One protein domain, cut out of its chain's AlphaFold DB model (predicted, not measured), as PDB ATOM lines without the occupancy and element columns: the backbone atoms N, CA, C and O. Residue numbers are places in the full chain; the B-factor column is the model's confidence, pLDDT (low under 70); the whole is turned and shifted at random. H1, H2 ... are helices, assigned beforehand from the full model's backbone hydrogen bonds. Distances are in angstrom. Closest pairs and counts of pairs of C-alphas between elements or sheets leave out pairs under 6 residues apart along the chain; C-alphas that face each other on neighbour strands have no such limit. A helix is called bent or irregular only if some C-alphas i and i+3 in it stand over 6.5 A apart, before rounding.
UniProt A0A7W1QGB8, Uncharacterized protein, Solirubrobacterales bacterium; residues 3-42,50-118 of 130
ATOM      1  N   GLU A   3     161.568 218.102 186.741       83.88
ATOM      2  CA  GLU A   3     161.982 216.768 187.220       83.88
ATOM      3  C   GLU A   3     161.529 216.475 188.660       83.88
ATOM      4  O   GLU A   3     160.912 215.446 188.929       83.88
ATOM      5  N   ARG A   4     161.854 217.377 189.596       86.88
ATOM      6  CA  ARG A   4     161.580 217.193 191.028       86.88
ATOM      7  C   ARG A   4     160.090 216.993 191.321       86.88
ATOM      8  O   ARG A   4     159.779 215.995 191.966       86.88
ATOM      9  N   PRO A   5     159.168 217.861 190.855       89.62
ATOM     10  CA  PRO A   5     157.745 217.652 191.109       89.62
ATOM     11  C   PRO A   5     157.226 216.364 190.463       89.62
ATOM     12  O   PRO A   5     156.460 215.651 191.102       89.62
ATOM     13  N   LEU A   6     157.693 216.000 189.261       88.19
ATOM     14  CA  LEU A   6     157.272 214.760 188.600       88.19
ATOM     15  C   LEU A   6     157.722 213.514 189.376       88.19
ATOM     16  O   LEU A   6     156.969 212.554 189.510       88.19
ATOM     17  N   ARG A   7     158.932 213.549 189.943       88.44
ATOM     18  CA  ARG A   7     159.444 212.475 190.798       88.44
ATOM     19  C   ARG A   7     158.664 212.367 192.108       88.44
ATOM     20  O   ARG A   7     158.342 211.254 192.512       88.44
ATOM     21  N   PHE A   8     158.353 213.488 192.758       91.94
ATOM     22  CA  PHE A   8     157.511 213.480 193.959       91.94
ATOM     23  C   PHE A   8     156.114 212.938 193.664       91.94
ATOM     24  O   PHE A   8     155.621 212.113 194.425       91.94
ATOM     25  N   LEU A   9     155.519 213.334 192.538       92.81
ATOM     26  CA  LEU A   9     154.224 212.823 192.102       92.81
ATOM     27  C   LEU A   9     154.269 211.309 191.852       92.81
ATOM     28  O   LEU A   9     153.420 210.590 192.365       92.81
ATOM     29  N   ALA A  10     155.286 210.813 191.140       90.69
ATOM     30  CA  ALA A  10     155.465 209.381 190.897       90.69
ATOM     31  C   ALA A  10     155.576 208.582 192.209       90.69
ATOM     32  O   ALA A  10     154.952 207.531 192.358       90.69
ATOM     33  N   ILE A  11     156.337 209.101 193.182       92.81
ATOM     34  CA  ILE A  11     156.476 208.488 194.511       92.81
ATOM     35  C   ILE A  11     155.137 208.509 195.252       92.81
ATOM     36  O   ILE A  11     154.727 207.478 195.774       92.81
ATOM     37  N   ALA A  12     154.440 209.646 195.274       94.62
ATOM     38  CA  ALA A  12     153.161 209.784 195.965       94.62
ATOM     39  C   ALA A  12     152.101 208.820 195.410       94.62
ATOM     40  O   ALA A  12     151.487 208.085 196.179       94.62
ATOM     41  N   LEU A  13     151.945 208.753 194.083       93.56
ATOM     42  CA  LEU A  13     151.024 207.819 193.427       93.56
ATOM     43  C   LEU A  13     151.387 206.361 193.734       93.56
ATOM     44  O   LEU A  13     150.512 205.560 194.054       93.56
ATOM     45  N   SER A  14     152.682 206.031 193.710       92.81
ATOM     46  CA  SER A  14     153.152 204.682 194.046       92.81
ATOM     47  C   SER A  14     152.837 204.304 195.492       92.81
ATOM     48  O   SER A  14     152.422 203.179 195.753       92.81
ATOM     49  N   LEU A  15     153.016 205.237 196.432       96.38
ATOM     50  CA  LEU A  15     152.712 205.012 197.842       96.38
ATOM     51  C   LEU A  15     151.217 204.796 198.064       96.38
ATOM     52  O   LEU A  15     150.856 203.866 198.774       96.38
ATOM     53  N   ILE A  16     150.352 205.598 197.438       94.94
ATOM     54  CA  ILE A  16     148.898 205.429 197.558       94.94
ATOM     55  C   ILE A  16     148.485 204.042 197.056       94.94
ATOM     56  O   ILE A  16     147.782 203.318 197.766       94.94
ATOM     57  N   ILE A  17     148.985 203.627 195.889       95.69
ATOM     58  CA  ILE A  17     148.680 202.306 195.322       95.69
ATOM     59  C   ILE A  17     149.191 201.177 196.220       95.69
ATOM     60  O   ILE A  17     148.446 200.250 196.544       95.69
ATOM     61  N   ALA A  18     150.438 201.271 196.685       95.88
ATOM     62  CA  ALA A  18     151.028 200.268 197.564       95.88
ATOM     63  C   ALA A  18     150.288 200.161 198.909       95.88
ATOM     64  O   ALA A  18     150.054 199.052 199.395       95.88
ATOM     65  N   ILE A  19     149.894 201.292 199.504       95.19
ATOM     66  CA  ILE A  19     149.156 201.315 200.769       95.19
ATOM     67  C   ILE A  19     147.774 200.689 200.584       95.19
ATOM     68  O   ILE A  19     147.430 199.799 201.358       95.19
ATOM     69  N   GLY A  20     147.006 201.068 199.559       92.25
ATOM     70  CA  GLY A  20     145.681 200.471 199.339       92.25
ATOM     71  C   GLY A  20     145.747 198.967 199.085       92.25
ATOM     72  O   GLY A  20     144.996 198.207 199.697       92.25
ATOM     73  N   PHE A  21     146.714 198.496 198.287       94.19
ATOM     74  CA  PHE A  21     146.920 197.056 198.110       94.19
ATOM     75  C   PHE A  21     147.293 196.353 199.426       94.19
ATOM     76  O   PHE A  21     146.779 195.274 199.720       94.19
ATOM     77  N   THR A  22     148.135 196.975 200.255       94.62
ATOM     78  CA  THR A  22     148.504 196.439 201.576       94.62
ATOM     79  C   THR A  22     147.290 196.357 202.507       94.62
ATOM     80  O   THR A  22     147.082 195.334 203.155       94.62
ATOM     81  N   LEU A  23     146.450 197.396 202.551       90.69
ATOM     82  CA  LEU A  23     145.222 197.418 203.357       90.69
ATOM     83  C   LEU A  23     144.204 196.371 202.887       90.69
ATOM     84  O   LEU A  23     143.533 195.744 203.715       90.69
ATOM     85  N   PHE A  24     144.101 196.151 201.574       91.44
ATOM     86  CA  PHE A  24     143.335 195.045 201.008       91.44
ATOM     87  C   PHE A  24     143.885 193.694 201.477       91.44
ATOM     88  O   PHE A  24     143.125 192.899 202.025       91.44
ATOM     89  N   ALA A  25     145.190 193.454 201.315       92.00
ATOM     90  CA  ALA A  25     145.821 192.183 201.658       92.00
ATOM     91  C   ALA A  25     145.638 191.841 203.143       92.00
ATOM     92  O   ALA A  25     145.203 190.742 203.478       92.00
ATOM     93  N   LEU A  26     145.885 192.807 204.033       89.12
ATOM     94  CA  LEU A  26     145.667 192.638 205.471       89.12
ATOM     95  C   LEU A  26     144.198 192.333 205.795       89.12
ATOM     96  O   LEU A  26     143.918 191.456 206.607       89.12
ATOM     97  N   GLY A  27     143.257 193.019 205.138       86.38
ATOM     98  CA  GLY A  27     141.828 192.785 205.339       86.38
ATOM     99  C   GLY A  27     141.343 191.428 204.819       86.38
ATOM    100  O   GLY A  27     140.489 190.807 205.444       86.38
ATOM    101  N   ASP A  28     141.863 190.957 203.684       86.62
ATOM    102  CA  ASP A  28     141.510 189.646 203.126       86.62
ATOM    103  C   ASP A  28     142.036 188.507 204.015       86.62
ATOM    104  O   ASP A  28     141.297 187.563 204.299       86.62
ATOM    105  N   ILE A  29     143.265 188.651 204.531       86.94
ATOM    106  CA  ILE A  29     143.873 187.708 205.479       86.94
ATOM    107  C   ILE A  29     143.075 187.660 206.792       86.94
ATOM    108  O   ILE A  29     142.715 186.571 207.234       86.94
ATOM    109  N   ASP A  30     142.733 188.811 207.384       81.50
ATOM    110  CA  ASP A  30     141.944 188.867 208.630       81.50
ATOM    111  C   ASP A  30     140.568 188.203 208.467       81.50
ATOM    112  O   ASP A  30     140.145 187.397 209.297       81.50
ATOM    113  N   ARG A  31     139.880 188.459 207.346       78.69
ATOM    114  CA  ARG A  31     138.584 187.828 207.043       78.69
ATOM    115  C   ARG A  31     138.697 186.313 206.894       78.69
ATOM    116  O   ARG A  31     137.815 185.592 207.362       78.69
ATOM    117  N   ALA A  32     139.753 185.824 206.245       77.81
ATOM    118  CA  ALA A  32     139.998 184.392 206.105       77.81
ATOM    119  C   ALA A  32     140.256 183.725 207.469       77.81
ATOM    120  O   ALA A  32     139.698 182.656 207.747       77.81
ATOM    121  N   SER A  33     141.023 184.384 208.342       77.25
ATOM    122  CA  SER A  33     141.261 183.938 209.719       77.25
ATOM    123  C   SER A  33     139.975 183.918 210.542       77.25
ATOM    124  O   SER A  33     139.603 182.856 211.038       77.25
ATOM    125  N   LYS A  34     139.217 185.022 210.592       77.19
ATOM    126  CA  LYS A  34     137.938 185.109 211.324       77.19
ATOM    127  C   LYS A  34     136.909 184.089 210.841       77.19
ATOM    128  O   LYS A  34     136.201 183.491 211.643       77.19
ATOM    129  N   SER A  35     136.833 183.836 209.534       73.12
ATOM    130  CA  SER A  35     135.971 182.786 208.971       73.12
ATOM    131  C   SER A  35     136.361 181.389 209.473       73.12
ATOM    132  O   SER A  35     135.503 180.545 209.735       73.12
ATOM    133  N   THR A  36     137.659 181.133 209.622       74.88
ATOM    134  CA  THR A  36     138.182 179.860 210.131       74.88
ATOM    135  C   THR A  36     137.943 179.739 211.635       74.88
ATOM    136  O   THR A  36     137.436 178.716 212.092       74.88
ATOM    137  N   GLU A  37     138.198 180.805 212.390       75.56
ATOM    138  CA  GLU A  37     137.902 180.884 213.818       75.56
ATOM    139  C   GLU A  37     136.417 180.714 214.094       75.56
ATOM    140  O   GLU A  37     136.078 179.912 214.943       75.56
ATOM    141  N   HIS A  38     135.502 181.352 213.361       66.94
ATOM    142  CA  HIS A  38     134.064 181.134 213.553       66.94
ATOM    143  C   HIS A  38     133.642 179.688 213.285       66.94
ATOM    144  O   HIS A  38     132.790 179.157 213.997       66.94
ATOM    145  N   ARG A  39     134.258 179.022 212.300       66.44
ATOM    146  CA  ARG A  39     134.024 177.593 212.053       66.44
ATOM    147  C   ARG A  39     134.533 176.711 213.190       66.44
ATOM    148  O   ARG A  39     133.930 175.673 213.422       66.44
ATOM    149  N   ILE A  40     135.608 177.099 213.879       71.38
ATOM    150  CA  ILE A  40     136.210 176.343 214.993       71.38
ATOM    151  C   ILE A  40     135.552 176.702 216.338       71.38
ATOM    152  O   ILE A  40     135.211 175.818 217.108       71.38
ATOM    153  N   ALA A  41     135.308 177.981 216.616       63.69
ATOM    154  CA  ALA A  41     134.639 178.514 217.804       63.69
ATOM    155  C   ALA A  41     133.139 178.194 217.833       63.69
ATOM    156  O   ALA A  41     132.554 178.108 218.909       63.69
ATOM    157  N   GLY A  42     132.522 177.908 216.679       58.25
ATOM    158  CA  GLY A  42     131.246 177.187 216.627       58.25
ATOM    159  C   GLY A  42     131.274 175.844 217.379       58.25
ATOM    160  O   GLY A  42     130.217 175.348 217.754       58.25
ATOM    161  N   PRO A  50     129.512 191.394 218.927       59.91
ATOM    162  CA  PRO A  50     129.562 191.941 217.568       59.91
ATOM    163  C   PRO A  50     129.327 193.457 217.469       59.91
ATOM    164  O   PRO A  50     129.571 194.058 216.427       59.91
ATOM    165  N   ALA A  51     128.804 194.091 218.520       53.88
ATOM    166  CA  ALA A  51     128.622 195.537 218.583       53.88
ATOM    167  C   ALA A  51     129.942 196.279 218.866       53.88
ATOM    168  O   ALA A  51     130.182 197.323 218.268       53.88
ATOM    169  N   GLY A  52     130.822 195.721 219.708       61.94
ATOM    170  CA  GLY A  52     132.123 196.321 220.031       61.94
ATOM    171  C   GLY A  52     133.125 196.273 218.873       61.94
ATOM    172  O   GLY A  52     133.871 197.231 218.667       61.94
ATOM    173  N   GLU A  53     133.096 195.199 218.077       61.25
ATOM    174  CA  GLU A  53     133.918 195.053 216.864       61.25
ATOM    175  C   GLU A  53     133.504 196.089 215.799       61.25
ATOM    176  O   GLU A  53     134.336 196.830 215.275       61.25
ATOM    177  N   ARG A  54     132.192 196.232 215.555       58.12
ATOM    178  CA  ARG A  54     131.646 197.162 214.550       58.12
ATOM    179  C   ARG A  54     131.866 198.633 214.904       58.12
ATOM    180  O   ARG A  54     132.066 199.453 214.013       58.12
ATOM    181  N   GLU A  55     131.836 198.984 216.188       55.81
ATOM    182  CA  GLU A  55     132.112 200.349 216.656       55.81
ATOM    183  C   GLU A  55     133.593 200.730 216.439       55.81
ATOM    184  O   GLU A  55     133.896 201.865 216.060       55.81
ATOM    185  N   ARG A  56     134.526 199.775 216.605       61.97
ATOM    186  CA  ARG A  56     135.955 199.965 216.288       61.97
ATOM    187  C   ARG A  56     136.204 200.087 214.785       61.97
ATOM    188  O   ARG A  56     136.925 200.993 214.373       61.97
ATOM    189  N   GLU A  57     135.579 199.242 213.967       59.69
ATOM    190  CA  GLU A  57     135.705 199.296 212.502       59.69
ATOM    191  C   GLU A  57     135.225 200.638 211.926       59.69
ATOM    192  O   GLU A  57     135.889 201.216 211.067       59.69
ATOM    193  N   ARG A  58     134.121 201.189 212.450       58.25
ATOM    194  CA  ARG A  58     133.565 202.482 212.010       58.25
ATOM    195  C   ARG A  58     134.477 203.669 212.312       58.25
ATOM    196  O   ARG A  58     134.609 204.560 211.480       58.25
ATOM    197  N   ARG A  59     135.136 203.687 213.475       58.56
ATOM    198  CA  ARG A  59     136.051 204.782 213.855       58.56
ATOM    199  C   ARG A  59     137.379 204.755 213.093       58.56
ATOM    200  O   ARG A  59     138.015 205.792 212.961       58.56
ATOM    201  N   HIS A  60     137.786 203.594 212.583       56.97
ATOM    202  CA  HIS A  60     139.024 203.422 211.815       56.97
ATOM    203  C   HIS A  60     138.815 203.530 210.287       56.97
ATOM    204  O   HIS A  60     139.784 203.440 209.534       56.97
ATOM    205  N   GLY A  61     137.577 203.722 209.815       64.62
ATOM    206  CA  GLY A  61     137.224 203.660 208.391       64.62
ATOM    207  C   GLY A  61     137.607 204.884 207.555       64.62
ATOM    208  O   GLY A  61     137.987 204.723 206.403       64.62
ATOM    209  N   GLN A  62     137.577 206.095 208.118       76.25
ATOM    210  CA  GLN A  62     137.624 207.327 207.314       76.25
ATOM    211  C   GLN A  62     138.941 207.542 206.533       76.25
ATOM    212  O   GLN A  62     138.883 207.855 205.346       76.25
ATOM    213  N   PRO A  63     140.144 207.337 207.114       81.88
ATOM    214  CA  PRO A  63     141.386 207.448 206.344       81.88
ATOM    215  C   PRO A  63     141.540 206.327 205.310       81.88
ATOM    216  O   PRO A  63     142.166 206.523 204.272       81.88
ATOM    217  N   ARG A  64     140.983 205.147 205.602       84.00
ATOM    218  CA  ARG A  64     141.013 203.989 204.707       84.00
ATOM    219  C   ARG A  64     140.123 204.210 203.488       84.00
ATOM    220  O   ARG A  64     140.576 203.960 202.383       84.00
ATOM    221  N   GLU A  65     138.914 204.717 203.696       86.00
ATOM    222  CA  GLU A  65     137.957 205.043 202.636       86.00
ATOM    223  C   GLU A  65     138.563 206.023 201.627       86.00
ATOM    224  O   GLU A  65     138.557 205.754 200.434       86.00
ATOM    225  N   ILE A  66     139.230 207.078 202.107       90.81
ATOM    226  CA  ILE A  66     139.925 208.035 201.231       90.81
ATOM    227  C   ILE A  66     141.004 207.343 200.381       90.81
ATOM    228  O   ILE A  66     141.150 207.638 199.197       90.81
ATOM    229  N   ILE A  67     141.792 206.438 200.972       90.00
ATOM    230  CA  ILE A  67     142.837 205.708 200.238       90.00
ATOM    231  C   ILE A  67     142.220 204.763 199.205       90.00
ATOM    232  O   ILE A  67     142.760 204.649 198.102       90.00
ATOM    233  N   ASP A  68     141.127 204.093 199.562       89.62
ATOM    234  CA  ASP A  68     140.422 203.153 198.696       89.62
ATOM    235  C   ASP A  68     139.782 203.898 197.505       89.62
ATOM    236  O   ASP A  68     140.018 203.502 196.365       89.62
ATOM    237  N   ASP A  69     139.125 205.043 197.723       91.69
ATOM    238  CA  ASP A  69     138.524 205.878 196.665       91.69
ATOM    239  C   ASP A  69     139.562 206.413 195.671       91.69
ATOM    240  O   ASP A  69     139.379 206.386 194.445       91.69
ATOM    241  N   VAL A  70     140.689 206.910 196.193       94.06
ATOM    242  CA  VAL A  70     141.783 207.390 195.345       94.06
ATOM    243  C   VAL A  70     142.388 206.225 194.568       94.06
ATOM    244  O   VAL A  70     142.676 206.378 193.383       94.06
ATOM    245  N   ASN A  71     142.555 205.053 195.188       93.31
ATOM    246  CA  ASN A  71     143.028 203.870 194.474       93.31
ATOM    247  C   ASN A  71     142.080 203.442 193.369       93.31
ATOM    248  O   ASN A  71     142.533 203.230 192.253       93.31
ATOM    249  N   ASP A  72     140.786 203.342 193.651       92.56
ATOM    250  CA  ASP A  72     139.801 202.927 192.659       92.56
ATOM    251  C   ASP A  72     139.803 203.898 191.469       92.56
ATOM    252  O   ASP A  72     139.793 203.463 190.320       92.56
ATOM    253  N   THR A  73     139.974 205.199 191.717       95.88
ATOM    254  CA  THR A  73     140.138 206.203 190.654       95.88
ATOM    255  C   THR A  73     141.427 206.006 189.848       95.88
ATOM    256  O   THR A  73     141.405 206.044 188.617       95.88
ATOM    257  N   LEU A  74     142.565 205.794 190.518       94.88
ATOM    258  CA  LEU A  74     143.860 205.587 189.859       94.88
ATOM    259  C   LEU A  74     143.919 204.266 189.085       94.88
ATOM    260  O   LEU A  74     144.611 204.172 188.074       94.88
ATOM    261  N   LEU A  75     143.218 203.240 189.563       96.12
ATOM    262  CA  LEU A  75     143.253 201.889 189.015       96.12
ATOM    263  C   LEU A  75     142.107 201.604 188.037       96.12
ATOM    264  O   LEU A  75     142.191 200.616 187.305       96.12
ATOM    265  N   ALA A  76     141.092 202.469 187.959       94.56
ATOM    266  CA  ALA A  76     139.961 202.346 187.038       94.56
ATOM    267  C   ALA A  76     140.363 202.023 185.584       94.56
ATOM    268  O   ALA A  76     139.749 201.129 185.000       94.56
ATOM    269  N   PRO A  77     141.419 202.628 184.992       95.00
ATOM    270  CA  PRO A  77     141.844 202.291 183.630       95.00
ATOM    271  C   PRO A  77     142.289 200.831 183.440       95.00
ATOM    272  O   PRO A  77     142.313 200.341 182.314       95.00
ATOM    273  N   PHE A  78     142.657 200.136 184.520       93.88
ATOM    274  CA  PHE A  78     143.126 198.748 184.501       93.88
ATOM    275  C   PHE A  78     142.076 197.752 185.007       93.88
ATOM    276  O   PHE A  78     142.267 196.547 184.848       93.88
ATOM    277  N   ALA A  79     140.976 198.227 185.603       88.00
ATOM    278  CA  ALA A  79     139.961 197.382 186.231       88.00
ATOM    279  C   ALA A  79     139.357 196.365 185.245       88.00
ATOM    280  O   ALA A  79     139.237 195.183 185.581       88.00
ATOM    281  N   GLY A  80     139.119 196.799 184.000       89.19
ATOM    282  CA  GLY A  80     138.572 195.986 182.907       89.19
ATOM    283  C   GLY A  80     139.349 194.705 182.592       89.19
ATOM    284  O   GLY A  80     138.785 193.730 182.104       89.19
ATOM    285  N   ILE A  81     140.645 194.663 182.914       91.31
ATOM    286  CA  ILE A  81     141.515 193.512 182.631       91.31
ATOM    287  C   ILE A  81     141.135 192.307 183.500       91.31
ATOM    288  O   ILE A  81     141.320 191.158 183.099       91.31
ATOM    289  N   THR A  82     140.605 192.559 184.697       90.31
ATOM    290  CA  THR A  82     140.353 191.524 185.704       90.31
ATOM    291  C   THR A  82     138.897 191.403 186.130       90.31
ATOM    292  O   THR A  82     138.622 190.679 187.083       90.31
ATOM    293  N   GLU A  83     137.960 192.046 185.430       86.19
ATOM    294  CA  GLU A  83     136.521 192.005 185.755       86.19
ATOM    295  C   GLU A  83     135.976 190.575 185.886       86.19
ATOM    296  O   GLU A  83     135.200 190.285 186.790       86.19
ATOM    297  N   ASN A  84     136.453 189.656 185.042       90.31
ATOM    298  CA  ASN A  84     136.015 188.256 185.036       90.31
ATOM    299  C   ASN A  84     136.886 187.325 185.897       90.31
ATOM    300  O   ASN A  84     136.718 186.105 185.860       90.31
ATOM    301  N   ALA A  85     137.855 187.855 186.646       89.38
ATOM    302  CA  ALA A  85     138.715 187.024 187.476       89.38
ATOM    303  C   ALA A  85     137.934 186.484 188.682       89.38
ATOM    304  O   ALA A  85     137.302 187.236 189.413       89.38
ATOM    305  N   THR A  86     138.025 185.183 188.950       90.00
ATOM    306  CA  THR A  86     137.394 184.552 190.125       90.00
ATOM    307  C   THR A  86     138.155 184.814 191.428       90.00
ATOM    308  O   THR A  86     137.600 184.675 192.516       90.00
ATOM    309  N   SER A  87     139.427 185.208 191.335       91.88
ATOM    310  CA  SER A  87     140.286 185.491 192.485       91.88
ATOM    311  C   SER A  87     140.300 186.981 192.824       91.88
ATOM    312  O   SER A  87     140.709 187.805 192.004       91.88
ATOM    313  N   ARG A  88     139.961 187.326 194.075       90.69
ATOM    314  CA  ARG A  88     140.070 188.705 194.593       90.69
ATOM    315  C   ARG A  88     141.497 189.249 194.509       90.69
ATOM    316  O   ARG A  88     141.695 190.429 194.234       90.69
ATOM    317  N   TRP A  89     142.493 188.380 194.690       93.44
ATOM    318  CA  TRP A  89     143.902 188.740 194.545       93.44
ATOM    319  C   TRP A  89     144.247 189.146 193.118       93.44
ATOM    320  O   TRP A  89     145.015 190.082 192.933       93.44
ATOM    321  N   ALA A  90     143.657 188.501 192.111       93.75
ATOM    322  CA  ALA A  90     143.832 188.924 190.726       93.75
ATOM    323  C   ALA A  90     143.113 190.258 190.466       93.75
ATOM    324  O   ALA A  90     143.741 191.182 189.957       93.75
ATOM    325  N   GLN A  91     141.852 190.387 190.902       93.50
ATOM    326  CA  GLN A  91     141.043 191.606 190.737       93.50
ATOM    327  C   GLN A  91     141.680 192.862 191.347       93.50
ATOM    328  O   GLN A  91     141.475 193.960 190.846       93.50
ATOM    329  N   ARG A  92     142.437 192.723 192.443       92.50
ATOM    330  CA  ARG A  92     143.085 193.857 193.125       92.50
ATOM    331  C   ARG A  92     144.580 193.955 192.831       92.50
ATOM    332  O   ARG A  92     145.101 195.051 192.652       92.50
ATOM    333  N   GLY A  93     145.277 192.826 192.755       94.25
ATOM    334  CA  GLY A  93     146.728 192.777 192.586       94.25
ATOM    335  C   GLY A  93     147.195 193.119 191.178       94.25
ATOM    336  O   GLY A  93     148.191 193.823 191.037       94.25
ATOM    337  N   VAL A  94     146.481 192.676 190.137       96.00
ATOM    338  CA  VAL A  94     146.877 192.978 188.753       96.00
ATOM    339  C   VAL A  94     146.727 194.473 188.453       96.00
ATOM    340  O   VAL A  94     147.725 195.066 188.035       96.00
ATOM    341  N   PRO A  95     145.580 195.132 188.729       96.44
ATOM    342  CA  PRO A  95     145.486 196.583 188.582       96.44
ATOM    343  C   PRO A  95     146.534 197.333 189.408       96.44
ATOM    344  O   PRO A  95     147.194 198.217 188.869       96.44
ATOM    345  N   ALA A  96     146.765 196.951 190.670       95.75
ATOM    346  CA  ALA A  96     147.772 197.598 191.515       95.75
ATOM    347  C   ALA A  96     149.192 197.484 190.932       95.75
ATOM    348  O   ALA A  96     149.927 198.472 190.886       95.75
ATOM    349  N   LEU A  97     149.573 196.304 190.431       96.50
ATOM    350  CA  LEU A  97     150.872 196.091 189.792       96.50
ATOM    351  C   LEU A  97     151.025 196.943 188.525       96.50
ATOM    352  O   LEU A  97     152.065 197.574 188.326       96.50
ATOM    353  N   LEU A  98     149.987 196.992 187.688       96.31
ATOM    354  CA  LEU A  98     149.972 197.821 186.482       96.31
ATOM    355  C   LEU A  98     150.052 199.313 186.826       96.31
ATOM    356  O   LEU A  98     150.843 200.036 186.223       96.31
ATOM    357  N   GLY A  99     149.316 199.759 187.843       96.00
ATOM    358  CA  GLY A  99     149.376 201.125 188.349       96.00
ATOM    359  C   GLY A  99     150.776 201.502 188.841       96.00
ATOM    360  O   GLY A  99     151.298 202.550 188.463       96.00
ATOM    361  N   LEU A 100     151.443 200.634 189.610       96.06
ATOM    362  CA  LEU A 100     152.831 200.852 190.040       96.06
ATOM    363  C   LEU A 100     153.803 200.928 188.857       96.06
ATOM    364  O   LEU A 100     154.720 201.754 188.855       96.06
ATOM    365  N   LEU A 101     153.604 200.100 187.833       95.62
ATOM    366  CA  LEU A 101     154.438 200.123 186.638       95.62
ATOM    367  C   LEU A 101     154.241 201.421 185.840       95.62
ATOM    368  O   LEU A 101     155.213 202.060 185.442       95.62
ATOM    369  N   VAL A 102     152.997 201.846 185.626       94.94
ATOM    370  CA  VAL A 102     152.679 203.033 184.820       94.94
ATOM    371  C   VAL A 102     153.010 204.321 185.575       94.94
ATOM    372  O   VAL A 102     153.766 205.159 185.078       94.94
ATOM    373  N   TYR A 103     152.486 204.482 186.789       92.75
ATOM    374  CA  TYR A 103     152.629 205.717 187.559       92.75
ATOM    375  C   TYR A 103     153.944 205.790 188.331       92.75
ATOM    376  O   TYR A 103     154.516 206.867 188.457       92.75
ATOM    377  N   GLY A 104     154.456 204.669 188.831       89.50
ATOM    378  CA  GLY A 104     155.735 204.641 189.536       89.50
ATOM    379  C   GLY A 104     156.906 204.601 188.567       89.50
ATOM    380  O   GLY A 104     157.661 205.569 188.432       89.50
ATOM    381  N   PHE A 105     157.054 203.474 187.871       89.25
ATOM    382  CA  PHE A 105     158.190 203.266 186.978       89.25
ATOM    383  C   PHE A 105     158.131 204.176 185.743       89.25
ATOM    384  O   PHE A 105     159.126 204.828 185.430       89.25
ATOM    385  N   GLY A 106     156.976 204.289 185.080       88.88
ATOM    386  CA  GLY A 106     156.810 205.115 183.881       88.88
ATOM    387  C   GLY A 106     157.103 206.599 184.124       88.88
ATOM    388  O   GLY A 106     157.979 207.172 183.472       88.88
ATOM    389  N   LEU A 107     156.441 207.227 185.104       88.12
ATOM    390  CA  LEU A 107     156.697 208.640 185.431       88.12
ATOM    391  C   LEU A 107     158.117 208.864 185.971       88.12
ATOM    392  O   LEU A 107     158.763 209.852 185.612       88.12
ATOM    393  N   GLY A 108     158.634 207.941 186.789       86.06
ATOM    394  CA  GLY A 108     160.009 207.998 187.286       86.06
ATOM    395  C   GLY A 108     161.047 207.936 186.161       86.06
ATOM    396  O   GLY A 108     162.027 208.690 186.168       86.06
ATOM    397  N   TYR A 109     160.810 207.093 185.157       87.06
ATOM    398  CA  TYR A 109     161.640 207.002 183.960       87.06
ATOM    399  C   TYR A 109     161.611 208.307 183.154       87.06
ATOM    400  O   TYR A 109     162.673 208.834 182.814       87.06
ATOM    401  N   ILE A 110     160.425 208.883 182.915       87.12
ATOM    402  CA  ILE A 110     160.275 210.171 182.213       87.12
ATOM    403  C   ILE A 110     161.024 211.288 182.954       87.12
ATOM    404  O   ILE A 110     161.774 212.043 182.329       87.12
ATOM    405  N   ALA A 111     160.898 211.368 184.283       86.19
ATOM    406  CA  ALA A 111     161.613 212.356 185.093       86.19
ATOM    407  C   ALA A 111     163.138 212.238 184.920       86.19
ATOM    408  O   ALA A 111     163.839 213.228 184.678       86.19
ATOM    409  N   ARG A 112     163.664 211.006 184.972       84.69
ATOM    410  CA  ARG A 112     165.094 210.732 184.769       84.69
ATOM    411  C   ARG A 112     165.552 211.097 183.357       84.69
ATOM    412  O   ARG A 112     166.622 211.679 183.181       84.69
ATOM    413  N   PHE A 113     164.737 210.800 182.355       84.56
ATOM    414  CA  PHE A 113     165.035 211.095 180.960       84.56
ATOM    415  C   PHE A 113     165.081 212.600 180.654       84.56
ATOM    416  O   PHE A 113     165.991 213.065 179.964       84.56
ATOM    417  N   MET A 114     164.162 213.386 181.224       82.88
ATOM    418  CA  MET A 114     164.175 214.853 181.119       82.88
ATOM    419  C   MET A 114     165.455 215.464 181.711       82.88
ATOM    420  O   MET A 114     165.990 216.439 181.184       82.88
ATOM    421  N   THR A 115     165.981 214.855 182.771       78.75
ATOM    422  CA  THR A 115     167.229 215.274 183.429       78.75
ATOM    423  C   THR A 115     168.448 214.991 182.560       78.75
ATOM    424  O   THR A 115     169.298 215.861 182.379       78.75
ATOM    425  N   ALA A 116     168.502 213.801 181.956       76.81
ATOM    426  CA  ALA A 116     169.594 213.406 181.071       76.81
ATOM    427  C   ALA A 116     169.715 214.324 179.840       76.81
ATOM    428  O   ALA A 116     170.821 214.608 179.392       76.81
ATOM    429  N   ARG A 117     168.591 214.837 179.319       68.31
ATOM    430  CA  ARG A 117     168.580 215.758 178.169       68.31
ATOM    431  C   ARG A 117     168.828 217.223 178.530       68.31
ATOM    432  O   ARG A 117     169.403 217.947 177.726       68.31
ATOM    433  N   GLY A 118     168.437 217.665 179.727       64.44
ATOM    434  CA  GLY A 118     168.721 219.023 180.212       64.44
ATOM    435  C   GLY A 118     170.167 219.238 180.687       64.44
ATOM    436  O   GLY A 118     170.575 220.378 180.901       64.44
TER     437      GLY A 118
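What this domain is: This is residues 3 to 42 and 50 to 118 of the 130 residues of an uncharacterized protein of Solirubrobacterales bacterium (UniProt A0A7W1QGB8). What shape do these atoms make? Two long helices, H1 and H4, run side by side in opposite directions, and a shorter helix, H3, crosses H1 steeply and reaches H4 with its residues 74 to 79. Residues 29 to 42, of which 29 to 41 belong to H1, stick out, and so do residues 50 to 63, of which 50 to 59 belong to H2 and 61 to 63 to H3. How much is printed, and how closely is it gathered? The printed part has 109 residues with four named helices, in the order H1, H2, H3, H4, and no named strand; its class is all helix. It is loose, with a radius of gyration of the C-alphas of 17.9 A, and spans 66 by 32 by 19 A.

How they stand to each other: Which helices touch the longest one? H1, residues 3 to 41, touches H4, residues 88 to 118, at a shallow tilt of 16 degrees, opposite ways; their closest C-alphas, those of Glu 3 and Ala 111, are 4.9 A apart. With residues 16 to 23 alone H1 also touches H3, residues 61 to 79, the closest C-alphas being those of Ile 17 and Asn 71 at 5.9 A; the tilt of 69.9 degrees is only just steep, opposite ways. How do the remaining parts stand? H3 with residues 74 to 79 alone touches residues 91 to 99 of H4, about perpendicular at 77 degrees, with the C-alphas of Phe 78 and Pro 95 closest at 5.2 A. H2, residues 50 to 59, is apart from H1 and H4, and it and H3 meet only through their link. What do the backbones show? Every O i to N i+4 pair is within hydrogen-bond range in H1, against 5 of 6 in H2, 13 of 15 in H3 and 25 of 27 in H4.

Where its parts are: Where do the long helices lie? H1 runs 56.1 A from C-alpha 3 at (161.982, 216.768, 187.220) to C-alpha 41. H4 runs 44.1 A from C-alpha 88 to C-alpha 118 at (168.721, 219.023, 180.212). And the shorter ones? H2 measures 14.9 A from C-alpha 50 to C-alpha 59, and H3 23.2 A from C-alpha 61 to C-alpha 79. H3 has a kink of 42 degrees near residue 73 and is irregular, C-alphas 74 and 77 being 7.3 A apart.

The domain as a whole: How far does it reach, and where is it cut? The two C-alphas farthest apart, those of Gly 42 and Gly 118, are 66.9 A apart. Residues 43 to 49 are not printed, and C-alphas 42 and 50 are 14.9 A apart across this cut. Which links are printed whole? H2 to H3 is tight and H3 to H4 is short. Where is confidence low? The model's pLDDT is under 70 at residues 38 to 39, 41 to 42, 50 to 61 and 117 to 118.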